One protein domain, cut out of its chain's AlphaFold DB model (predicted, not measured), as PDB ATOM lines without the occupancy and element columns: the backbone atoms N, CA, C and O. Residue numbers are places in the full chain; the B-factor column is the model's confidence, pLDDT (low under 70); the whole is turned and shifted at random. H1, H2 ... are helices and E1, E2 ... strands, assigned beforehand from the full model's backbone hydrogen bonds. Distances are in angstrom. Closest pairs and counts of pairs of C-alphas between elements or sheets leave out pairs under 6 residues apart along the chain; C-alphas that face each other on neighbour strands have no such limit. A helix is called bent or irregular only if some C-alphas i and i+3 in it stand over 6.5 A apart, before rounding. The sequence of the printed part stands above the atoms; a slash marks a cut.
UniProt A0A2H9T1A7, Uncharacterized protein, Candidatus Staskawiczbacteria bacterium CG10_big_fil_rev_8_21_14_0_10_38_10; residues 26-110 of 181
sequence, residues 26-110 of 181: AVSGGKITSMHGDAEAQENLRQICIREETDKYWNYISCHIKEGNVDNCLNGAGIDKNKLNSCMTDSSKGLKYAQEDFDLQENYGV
ATOM      1  N   ALA A  26     133.596 146.923 182.058       97.31
ATOM      2  CA  ALA A  26     132.657 146.816 183.170       97.31
ATOM      3  C   ALA A  26     131.213 146.740 182.658       97.31
ATOM      4  O   ALA A  26     130.920 147.149 181.529       97.31
ATOM      5  N   VAL A  27     130.299 146.259 183.503       96.06
ATOM      6  CA  VAL A  27     128.854 146.414 183.305       96.06
ATOM      7  C   VAL A  27     128.359 147.535 184.217       96.06
ATOM      8  O   VAL A  27     128.462 147.452 185.436       96.06
ATOM      9  N   SER A  28     127.798 148.592 183.634       94.12
ATOM     10  CA  SER A  28     127.240 149.732 184.365       94.12
ATOM     11  C   SER A  28     125.902 150.148 183.765       94.12
ATOM     12  O   SER A  28     125.760 150.279 182.549       94.12
ATOM     13  N   GLY A  29     124.879 150.306 184.609       91.25
ATOM     14  CA  GLY A  29     123.535 150.697 184.163       91.25
ATOM     15  C   GLY A  29     122.903 149.733 183.149       91.25
ATOM     16  O   GLY A  29     122.165 150.170 182.269       91.25
ATOM     17  N   GLY A  30     123.222 148.434 183.235       91.00
ATOM     18  CA  GLY A  30     122.733 147.423 182.289       91.00
ATOM     19  C   GLY A  30     123.375 147.507 180.903       91.00
ATOM     20  O   GLY A  30     122.783 147.051 179.928       91.00
ATOM     21  N   LYS A  31     124.559 148.115 180.794       94.12
ATOM     22  CA  LYS A  31     125.327 148.218 179.552       94.12
ATOM     23  C   LYS A  31     126.784 147.875 179.802       94.12
ATOM     24  O   LYS A  31     127.312 148.126 180.882       94.12
ATOM     25  N   ILE A  32     127.428 147.331 178.780       97.06
ATOM     26  CA  ILE A  32     128.876 147.167 178.750       97.06
ATOM     27  C   ILE A  32     129.551 148.532 178.551       97.06
ATOM     28  O   ILE A  32     129.058 149.374 177.801       97.06
ATOM     29  N   THR A  33     130.682 148.751 179.213       97.31
ATOM     30  CA  THR A  33     131.534 149.933 179.039       97.31
ATOM     31  C   THR A  33     132.971 149.511 178.772       97.31
ATOM     32  O   THR A  33     133.429 148.525 179.348       97.31
ATOM     33  N   SER A  34     133.684 150.280 177.948       96.88
ATOM     34  CA  SER A  34     135.090 150.046 177.608       96.88
ATOM     35  C   SER A  34     135.914 151.331 177.694       96.88
ATOM     36  O   SER A  34     135.362 152.434 177.633       96.88
ATOM     37  N   MET A  35     137.238 151.192 177.806       94.38
ATOM     38  CA  MET A  35     138.179 152.312 177.933       94.38
ATOM     39  C   MET A  35     138.221 153.214 176.691       94.38
ATOM     40  O   MET A  35     138.486 154.407 176.831       94.38
ATOM     41  N   HIS A  36     137.916 152.692 175.496       94.88
ATOM     42  CA  HIS A  36     137.840 153.478 174.257       94.88
ATOM     43  C   HIS A  36     136.398 153.817 173.835       94.88
ATOM     44  O   HIS A  36     136.147 154.197 172.690       94.88
ATOM     45  N   GLY A  37     135.443 153.734 174.767       97.00
ATOM     46  CA  GLY A  37     134.065 154.185 174.570       97.00
ATOM     47  C   GLY A  37     133.112 153.129 174.005       97.00
ATOM     48  O   GLY A  37     133.417 151.939 173.932       97.00
ATOM     49  N   ASP A  38     131.908 153.578 173.644       96.81
ATOM     50  CA  ASP A  38     130.776 152.691 173.336       96.81
ATOM     51  C   ASP A  38     131.003 151.835 172.084       96.81
ATOM     52  O   ASP A  38     130.644 150.665 172.081       96.81
ATOM     53  N   ALA A  39     131.667 152.360 171.049       96.38
ATOM     54  CA  ALA A  39     131.931 151.593 169.828       96.38
ATOM     55  C   ALA A  39     132.739 150.312 170.106       96.38
ATOM     56  O   ALA A  39     132.379 149.237 169.626       96.38
ATOM     57  N   GLU A  40     133.792 150.416 170.923       96.62
ATOM     58  CA  GLU A  40     134.568 149.261 171.380       96.62
ATOM     59  C   GLU A  40     133.724 148.365 172.289       96.62
ATOM     60  O   GLU A  40     133.717 147.153 172.117       96.62
ATOM     61  N   ALA A  41     132.949 148.946 173.209       97.94
ATOM     62  CA  ALA A  41     132.099 148.179 174.114       97.94
ATOM     63  C   ALA A  41     131.063 147.315 173.358       97.94
ATOM     64  O   ALA A  41     130.887 146.137 173.675       97.94
ATOM     65  N   GLN A  42     130.425 147.857 172.314       97.94
ATOM     66  CA  GLN A  42     129.479 147.115 171.475       97.94
ATOM     67  C   GLN A  42     130.162 146.027 170.636       97.94
ATOM     68  O   GLN A  42     129.582 144.961 170.424       97.94
ATOM     69  N   GLU A  43     131.385 146.265 170.154       97.88
ATOM     70  CA  GLU A  43     132.157 145.241 169.444       97.88
ATOM     71  C   GLU A  43     132.656 144.134 170.383       97.88
ATOM     72  O   GLU A  43     132.566 142.958 170.030       97.88
ATOM     73  N   ASN A  44     133.077 144.474 171.605       98.00
ATOM     74  CA  ASN A  44     133.418 143.499 172.641       98.00
ATOM     75  C   ASN A  44     132.213 142.596 172.928       98.00
ATOM     76  O   ASN A  44     132.334 141.376 172.853       98.00
ATOM     77  N   LEU A  45     131.028 143.176 173.162       98.44
ATOM     78  CA  LEU A  45     129.798 142.407 173.386       98.44
ATOM     79  C   LEU A  45     129.449 141.506 172.197       98.44
ATOM     80  O   LEU A  45     129.056 140.355 172.388       98.44
ATOM     81  N   ARG A  46     129.628 141.994 170.966       98.44
ATOM     82  CA  ARG A  46     129.423 141.195 169.754       98.44
ATOM     83  C   ARG A  46     130.350 139.986 169.726       98.44
ATOM     84  O   ARG A  46     129.878 138.868 169.545       98.44
ATOM     85  N   GLN A  47     131.645 140.189 169.937       98.06
ATOM     86  CA  GLN A  47     132.625 139.104 169.927       98.06
ATOM     87  C   GLN A  47     132.438 138.131 171.103       98.06
ATOM     88  O   GLN A  47     132.615 136.930 170.916       98.06
ATOM     89  N   ILE A  48     132.014 138.618 172.275       97.94
ATOM     90  CA  ILE A  48     131.589 137.790 173.415       97.94
ATOM     91  C   ILE A  48     130.419 136.891 173.010       97.94
ATOM     92  O   ILE A  48     130.465 135.688 173.245       97.94
ATOM     93  N   CYS A  49     129.397 137.446 172.361       98.31
ATOM     94  CA  CYS A  49     128.225 136.688 171.930       98.31
ATOM     95  C   CYS A  49     128.507 135.712 170.782       98.31
ATOM     96  O   CYS A  49     127.925 134.631 170.743       98.31
ATOM     97  N   ILE A  50     129.437 136.035 169.876       97.69
ATOM     98  CA  ILE A  50     129.881 135.116 168.814       97.69
ATOM     99  C   ILE A  50     130.485 133.826 169.397       97.69
ATOM    100  O   ILE A  50     130.512 132.809 168.711       97.69
ATOM    101  N   ARG A  51     130.903 133.804 170.671       90.19
ATOM    102  CA  ARG A  51     131.358 132.573 171.338       90.19
ATOM    103  C   ARG A  51     130.276 131.494 171.448       90.19
ATOM    104  O   ARG A  51     130.630 130.341 171.646       90.19
ATOM    105  N   GLU A  52     128.988 131.809 171.287       94.94
ATOM    106  CA  GLU A  52     127.951 130.771 171.138       94.94
ATOM    107  C   GLU A  52     128.130 129.949 169.840       94.94
ATOM    108  O   GLU A  52     127.628 128.831 169.734       94.94
ATOM    109  N   GLU A  53     128.885 130.475 168.871       95.69
ATOM    110  CA  GLU A  53     129.264 129.847 167.602       95.69
ATOM    111  C   GLU A  53     130.800 129.797 167.472       95.69
ATOM    112  O   GLU A  53     131.395 130.366 166.552       95.69
ATOM    113  N   THR A  54     131.458 129.163 168.452       91.75
ATOM    114  CA  THR A  54     132.933 129.123 168.591       91.75
ATOM    115  C   THR A  54     133.701 128.762 167.314       91.75
ATOM    116  O   THR A  54     134.764 129.330 167.063       91.75
ATOM    117  N   ASP A  55     133.159 127.883 166.471       93.69
ATOM    118  CA  ASP A  55     133.744 127.454 165.196       93.69
ATOM    119  C   ASP A  55     133.830 128.585 164.155       93.69
ATOM    120  O   ASP A  55     134.665 128.549 163.249       93.69
ATOM    121  N   LYS A  56     133.013 129.634 164.305       96.31
ATOM    122  CA  LYS A  56     132.948 130.791 163.398       96.31
ATOM    123  C   LYS A  56     133.695 132.014 163.919       96.31
ATOM    124  O   LYS A  56     133.965 132.938 163.146       96.31
ATOM    125  N   TYR A  57     134.066 132.024 165.201       96.31
ATOM    126  CA  TYR A  57     134.736 133.153 165.850       96.31
ATOM    127  C   TYR A  57     136.008 133.582 165.107       96.31
ATOM    128  O   TYR A  57     136.181 134.757 164.773       96.31
ATOM    129  N   TRP A  58     136.879 132.623 164.780       96.00
ATOM    130  CA  TRP A  58     138.161 132.908 164.133       96.00
ATOM    131  C   TRP A  58     138.007 133.430 162.699       96.00
ATOM    132  O   TRP A  58     138.784 134.288 162.268       96.00
ATOM    133  N   ASN A  59     136.967 132.994 161.985       96.81
ATOM    134  CA  ASN A  59     136.627 133.533 160.667       96.81
ATOM    135  C   ASN A  59     136.126 134.978 160.775       96.81
ATOM    136  O   ASN A  59     136.566 135.838 160.008       96.81
ATOM    137  N   TYR A  60     135.259 135.262 161.755       97.94
ATOM    138  CA  TYR A  60     134.776 136.618 162.007       97.94
ATOM    139  C   TYR A  60     135.935 137.559 162.335       97.94
ATOM    140  O   TYR A  60     136.097 138.582 161.669       97.94
ATOM    141  N   ILE A  61     136.783 137.200 163.306       96.62
ATOM    142  CA  ILE A  61     137.843 138.101 163.763       96.62
ATOM    143  C   ILE A  61     138.901 138.334 162.683       96.62
ATOM    144  O   ILE A  61     139.325 139.469 162.489       96.62
ATOM    145  N   SER A  62     139.257 137.304 161.907       95.88
ATOM    146  CA  SER A  62     140.213 137.424 160.794       95.88
ATOM    147  C   SER A  62     139.724 138.368 159.693       95.88
ATOM    148  O   SER A  62     140.532 138.962 158.976       95.88
ATOM    149  N   CYS A  63     138.406 138.511 159.548       97.69
ATOM    150  CA  CYS A  63     137.802 139.509 158.680       97.69
ATOM    151  C   CYS A  63     137.739 140.884 159.363       97.69
ATOM    152  O   CYS A  63     138.205 141.871 158.794       97.69
ATOM    153  N   HIS A  64     137.219 140.954 160.593       97.31
ATOM    154  CA  HIS A  64     136.930 142.213 161.279       97.31
ATOM    155  C   HIS A  64     138.192 143.049 161.520       97.31
ATOM    156  O   HIS A  64     138.193 144.248 161.257       97.31
ATOM    157  N   ILE A  65     139.311 142.424 161.900       95.44
ATOM    158  CA  ILE A  65     140.589 143.124 162.132       95.44
ATOM    159  C   ILE A  65     141.191 143.764 160.870       95.44
ATOM    160  O   ILE A  65     142.211 144.449 160.962       95.44
ATOM    161  N   LYS A  66     140.626 143.541 159.679       95.62
ATOM    162  CA  LYS A  66     141.118 144.182 158.455       95.62
ATOM    163  C   LYS A  66     140.631 145.615 158.325       95.62
ATOM    164  O   LYS A  66     141.436 146.497 158.058       95.62
ATOM    165  N   GLU A  67     139.333 145.828 158.520       95.88
ATOM    166  CA  GLU A  67     138.663 147.093 158.177       95.88
ATOM    167  C   GLU A  67     137.516 147.458 159.137       95.88
ATOM    168  O   GLU A  67     136.877 148.488 158.961       95.88
ATOM    169  N   GLY A  68     137.208 146.616 160.127       95.69
ATOM    170  CA  GLY A  68     136.096 146.832 161.056       95.69
ATOM    171  C   GLY A  68     134.704 146.600 160.454       95.69
ATOM    172  O   GLY A  68     133.701 146.978 161.057       95.69
ATOM    173  N   ASN A  69     134.603 145.988 159.267       96.44
ATOM    174  CA  ASN A  69     133.334 145.819 158.556       96.44
ATOM    175  C   ASN A  69     132.481 144.682 159.142       96.44
ATOM    176  O   ASN A  69     132.513 143.545 158.672       96.44
ATOM    177  N   VAL A  70     131.704 145.003 160.175       97.81
ATOM    178  CA  VAL A  70     130.881 144.042 160.923       97.81
ATOM    179  C   VAL A  70     129.964 143.226 160.009       97.81
ATOM    180  O   VAL A  70     130.031 142.000 160.032       97.81
ATOM    181  N   ASP A  71     129.133 143.863 159.181       97.69
ATOM    182  CA  ASP A  71     128.114 143.149 158.399       97.69
ATOM    183  C   ASP A  71     128.708 142.171 157.388       97.69
ATOM    184  O   ASP A  71     128.248 141.027 157.287       97.69
ATOM    185  N   ASN A  72     129.754 142.591 156.672       98.25
ATOM    186  CA  ASN A  72     130.434 141.717 155.723       98.25
ATOM    187  C   ASN A  72     131.135 140.561 156.437       98.25
ATOM    188  O   ASN A  72     131.086 139.435 155.947       98.25
ATOM    189  N   CYS A  73     131.734 140.803 157.603       98.44
ATOM    190  CA  CYS A  73     132.421 139.761 158.358       98.44
ATOM    191  C   CYS A  73     131.462 138.765 159.013       98.44
ATOM    192  O   CYS A  73     131.747 137.570 159.007       98.44
ATOM    193  N   LEU A  74     130.302 139.213 159.504       98.50
ATOM    194  CA  LEU A  74     129.244 138.320 159.986       98.50
ATOM    195  C   LEU A  74     128.736 137.412 158.861       98.50
ATOM    196  O   LEU A  74     128.624 136.203 159.052       98.50
ATOM    197  N   ASN A  75     128.476 137.985 157.682       98.31
ATOM    198  CA  ASN A  75     128.030 137.225 156.514       98.31
ATOM    199  C   ASN A  75     129.107 136.240 156.036       98.31
ATOM    200  O   ASN A  75     128.812 135.072 155.808       98.31
ATOM    201  N   GLY A  76     130.355 136.699 155.908       97.94
ATOM    202  CA  GLY A  76     131.473 135.888 155.426       97.94
ATOM    203  C   GLY A  76     131.844 134.741 156.367       97.94
ATOM    204  O   GLY A  76     132.219 133.670 155.902       97.94
ATOM    205  N   ALA A  77     131.693 134.937 157.679       97.88
ATOM    206  CA  ALA A  77     131.875 133.883 158.675       97.88
ATOM    207  C   ALA A  77     130.639 132.976 158.834       97.88
ATOM    208  O   ALA A  77     130.717 131.959 159.522       97.88
ATOM    209  N   GLY A  78     129.504 133.329 158.221       98.25
ATOM    210  CA  GLY A  78     128.256 132.576 158.331       98.25
ATOM    211  C   GLY A  78     127.633 132.613 159.728       98.25
ATOM    212  O   GLY A  78     127.007 131.632 160.132       98.25
ATOM    213  N   ILE A  79     127.824 133.700 160.482       98.62
ATOM    214  CA  ILE A  79     127.252 133.879 161.827       98.62
ATOM    215  C   ILE A  79     125.725 133.957 161.743       98.62
ATOM    216  O   ILE A  79     125.172 134.685 160.913       98.62
ATOM    217  N   ASP A  80     125.036 133.238 162.628       98.44
ATOM    218  CA  ASP A  80     123.590 133.339 162.774       98.44
ATOM    219  C   ASP A  80     123.244 134.669 163.455       98.44
ATOM    220  O   ASP A  80     123.299 134.828 164.677       98.44
ATOM    221  N   LYS A  81     122.864 135.655 162.637       98.31
ATOM    222  CA  LYS A  81     122.529 137.002 163.112       98.31
ATOM    223  C   LYS A  81     121.364 137.013 164.102       98.31
ATOM    224  O   LYS A  81     121.310 137.908 164.940       98.31
ATOM    225  N   ASN A  82     120.449 136.042 164.045       98.12
ATOM    226  CA  ASN A  82     119.339 135.978 164.994       98.12
ATOM    227  C   ASN A  82     119.830 135.529 166.372       98.12
ATOM    228  O   ASN A  82     119.457 136.142 167.373       98.12
ATOM    229  N   LYS A  83     120.703 134.513 166.428       97.94
ATOM    230  CA  LYS A  83     121.347 134.092 167.684       97.94
ATOM    231  C   LYS A  83     122.223 135.196 168.256       97.94
ATOM    232  O   LYS A  83     122.081 135.533 169.428       97.94
ATOM    233  N   LEU A  84     123.047 135.817 167.412       98.44
ATOM    234  CA  LEU A  84     123.902 136.928 167.818       98.44
ATOM    235  C   LEU A  84     123.077 138.079 168.407       98.44
ATOM    236  O   LEU A  84     123.343 138.515 169.525       98.44
ATOM    237  N   ASN A  85     122.042 138.533 167.695       98.06
ATOM    238  CA  ASN A  85     121.172 139.605 168.177       98.06
ATOM    239  C   ASN A  85     120.443 139.212 169.466       98.06
ATOM    240  O   ASN A  85     120.338 140.034 170.375       98.06
ATOM    241  N   SER A  86     119.970 137.965 169.575       97.94
ATOM    242  CA  SER A  86     119.381 137.447 170.815       97.94
ATOM    243  C   SER A  86     120.366 137.534 171.981       97.94
ATOM    244  O   SER A  86     119.990 138.050 173.025       97.94
ATOM    245  N   CYS A  87     121.617 137.103 171.816       98.19
ATOM    246  CA  CYS A  87     122.622 137.205 172.872       98.19
ATOM    247  C   CYS A  87     122.944 138.663 173.240       98.19
ATOM    248  O   CYS A  87     123.010 138.993 174.423       98.19
ATOM    249  N   MET A  88     123.109 139.548 172.251       97.56
ATOM    250  CA  MET A  88     123.484 140.948 172.495       97.56
ATOM    251  C   MET A  88     122.375 141.759 173.182       97.56
ATOM    252  O   MET A  88     122.671 142.731 173.874       97.56
ATOM    253  N   THR A  89     121.107 141.391 172.983       95.94
ATOM    254  CA  THR A  89     119.950 142.121 173.538       95.94
ATOM    255  C   THR A  89     119.403 141.511 174.824       95.94
ATOM    256  O   THR A  89     118.786 142.219 175.621       95.94
ATOM    257  N   ASP A  90     119.643 140.222 175.057       93.81
ATOM    258  CA  ASP A  90     119.262 139.534 176.282       93.81
ATOM    259  C   ASP A  90     120.317 139.769 177.370       93.81
ATOM    260  O   ASP A  90     121.416 139.204 177.353       93.81
ATOM    261  N   SER A  91     119.972 140.596 178.358       88.31
ATOM    262  CA  SER A  91     120.850 140.906 179.490       88.31
ATOM    263  C   SER A  91     121.211 139.676 180.329       88.31
ATOM    264  O   SER A  91     122.254 139.674 180.981       88.31
ATOM    265  N   SER A  92     120.410 138.607 180.288       92.31
ATOM    266  CA  SER A  92     120.726 137.347 180.972       92.31
ATOM    267  C   SER A  92     121.788 136.510 180.245       92.31
ATOM    268  O   SER A  92     122.319 135.561 180.830       92.31
ATOM    269  N   LYS A  93     122.127 136.885 179.002       95.12
ATOM    270  CA  LYS A  93     123.146 136.248 178.162       95.12
ATOM    271  C   LYS A  93     124.367 137.134 177.970       95.12
ATOM    272  O   LYS A  93     125.351 136.961 178.681       95.12
ATOM    273  N   GLY A  94     124.310 138.099 177.049       96.62
ATOM    274  CA  GLY A  94     125.488 138.851 176.620       96.62
ATOM    275  C   GLY A  94     126.162 139.602 177.765       96.62
ATOM    276  O   GLY A  94     127.379 139.520 177.925       96.62
ATOM    277  N   LEU A  95     125.378 140.261 178.628       96.50
ATOM    278  CA  LEU A  95     125.928 140.945 179.804       96.50
ATOM    279  C   LEU A  95     126.428 139.972 180.872       96.50
ATOM    280  O   LEU A  95     127.396 140.284 181.552       96.50
ATOM    281  N   LYS A  96     125.816 138.790 181.004       96.50
ATOM    282  CA  LYS A  96     126.310 137.747 181.909       96.50
ATOM    283  C   LYS A  96     127.668 137.210 181.448       96.50
ATOM    284  O   LYS A  96     128.562 137.051 182.271       96.50
ATOM    285  N   TYR A  97     127.839 136.973 180.149       97.38
ATOM    286  CA  TYR A  97     129.121 136.557 179.577       97.38
ATOM    287  C   TYR A  97     130.183 137.653 179.700       97.38
ATOM    288  O   TYR A  97     131.330 137.357 180.017       97.38
ATOM    289  N   ALA A  98     129.803 138.917 179.493       97.94
ATOM    290  CA  ALA A  98     130.699 140.047 179.719       97.94
ATOM    291  C   ALA A  98     131.102 140.168 181.194       97.94
ATOM    292  O   ALA A  98     132.272 140.381 181.485       97.94
ATOM    293  N   GLN A  99     130.162 139.975 182.122       97.81
ATOM    294  CA  GLN A  99     130.462 139.988 183.550       97.81
ATOM    295  C   GLN A  99     131.467 138.891 183.923       97.81
ATOM    296  O   GLN A  99     132.412 139.181 184.639       97.81
ATOM    297  N   GLU A 100     131.338 137.676 183.376       97.25
ATOM    298  CA  GLU A 100     132.330 136.609 183.592       97.25
ATOM    299  C   GLU A 100     133.737 137.019 183.116       97.25
ATOM    300  O   GLU A 100     134.728 136.751 183.792       97.25
ATOM    301  N   ASP A 101     133.839 137.686 181.962       98.06
ATOM    302  CA  ASP A 101     135.116 138.208 181.470       98.06
ATOM    303  C   ASP A 101     135.708 139.265 182.419       98.06
ATOM    304  O   ASP A 101     136.911 139.246 182.677       98.06
ATOM    305  N   PHE A 102     134.874 140.155 182.963       97.81
ATOM    306  CA  PHE A 102     135.308 141.226 183.867       97.81
ATOM    307  C   PHE A 102     135.654 140.719 185.270       97.81
ATOM    308  O   PHE A 102     136.603 141.209 185.880       97.81
ATOM    309  N   ASP A 103     134.967 139.685 185.751       97.88
ATOM    310  CA  ASP A 103     135.328 138.999 186.991       97.88
ATOM    311  C   ASP A 103     136.709 138.332 186.839       97.88
ATOM    312  O   ASP A 103     137.547 138.392 187.735       97.88
ATOM    313  N   LEU A 104     136.993 137.723 185.679       97.44
ATOM    314  CA  LEU A 104     138.320 137.167 185.381       97.44
ATOM    315  C   LEU A 104     139.386 138.258 185.238       97.44
ATOM    316  O   LEU A 104     140.499 138.070 185.722       97.44
ATOM    317  N   GLN A 105     139.059 139.388 184.607       97.06
ATOM    318  CA  GLN A 105     139.937 140.558 184.561       97.06
ATOM    319  C   GLN A 105     140.356 140.977 185.978       97.06
ATOM    320  O   GLN A 105     141.547 141.166 186.213       97.06
ATOM    321  N   GLU A 106     139.408 141.103 186.913       97.12
ATOM    322  CA  GLU A 106     139.697 141.459 188.308       97.12
ATOM    323  C   GLU A 106     140.529 140.377 189.008       97.12
ATOM    324  O   GLU A 106     141.565 140.687 189.597       97.12
ATOM    325  N   ASN A 107     140.138 139.107 188.873       97.19
ATOM    326  CA  ASN A 107     140.831 137.979 189.501       97.19
ATOM    327  C   ASN A 107     142.298 137.854 189.067       97.19
ATOM    328  O   ASN A 107     143.148 137.505 189.883       97.19
ATOM    329  N   TYR A 108     142.599 138.137 187.798       96.94
ATOM    330  CA  TYR A 108     143.965 138.125 187.270       96.94
ATOM    331  C   TYR A 108     144.669 139.488 187.362       96.94
ATOM    332  O   TYR A 108     145.814 139.602 186.939       96.94
ATOM    333  N   GLY A 109     144.020 140.535 187.888       96.31
ATOM    334  CA  GLY A 109     144.612 141.874 187.990       96.31
ATOM    335  C   GLY A 109     144.888 142.552 186.640       96.31
ATOM    336  O   GLY A 109     145.732 143.446 186.552       96.31
ATOM    337  N   VAL A 110     144.185 142.149 185.578       96.69
ATOM    338  CA  VAL A 110     144.394 142.673 184.223       96.69
ATOM    339  C   VAL A 110     143.864 144.103 184.138       96.69
ATOM    340  O   VAL A 110     142.669 144.351 184.272       96.69
TER     341      VAL A 110
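What this domain is: This is residues 26 to 110 of the 181 residues of an uncharacterized protein of Candidatus Staskawiczbacteria bacterium CG10_big_fil_rev_8_21_14_0_10_38_10 (UniProt A0A2H9T1A7). H1a, the first arm of a sharply bent helix, sits in the middle between H4 with the small hairpin E1-E2 and the second arm H1b, which folds back beside H2; H3 packs on H1a too. The 85 printed residues include two antiparallel strands, then four helices: mostly helix, compact, radius of gyration of the C-alphas 12.8 A, spans 34 by 25 by 22 A.

Where its parts are: E1, residues 26 to 28, begins at C-alpha (132.657, 146.816, 183.170); E2 is 31 to 33. H1, 38 to 67, assigned as one helix by its hydrogen bonds, is bent: C-alphas 52 and 55 are 8.9 A apart. Its arms are H1a, 38 to 52, 22.2 A, and H1b, 55 to 67, 21.4 A, irregular with C-alphas 55 and 58 7.1 A apart. H2 is 70 to 77, H3 81 to 89, and H4, 94 to 107, ends at C-alpha (140.831, 137.979, 189.501).

How they stand to each other: In hairpin E1-E2, N 28 and O 31 are 2.8 A apart. H1a, with residues 45 to 49 alone, touches H4, about perpendicular at 80 degrees; closest C-alphas Cys 49 and Gly 94, 5.8 A. H1b and H2 form a helical hairpin; closest C-alphas Asn 59 and Ala 77, 5.2 A. Every O i to N i+4 pair is within hydrogen-bond range in H2, H3 and H4, 9 of 11 in H1a, 6 of 9 in H1b.

The domain as a whole: The farthest C-alphas, Asn 75 and Gly 109, are 35.9 A apart. The printed part has no cut, its links are tight, and no printed residue is under 70 in pLDDT.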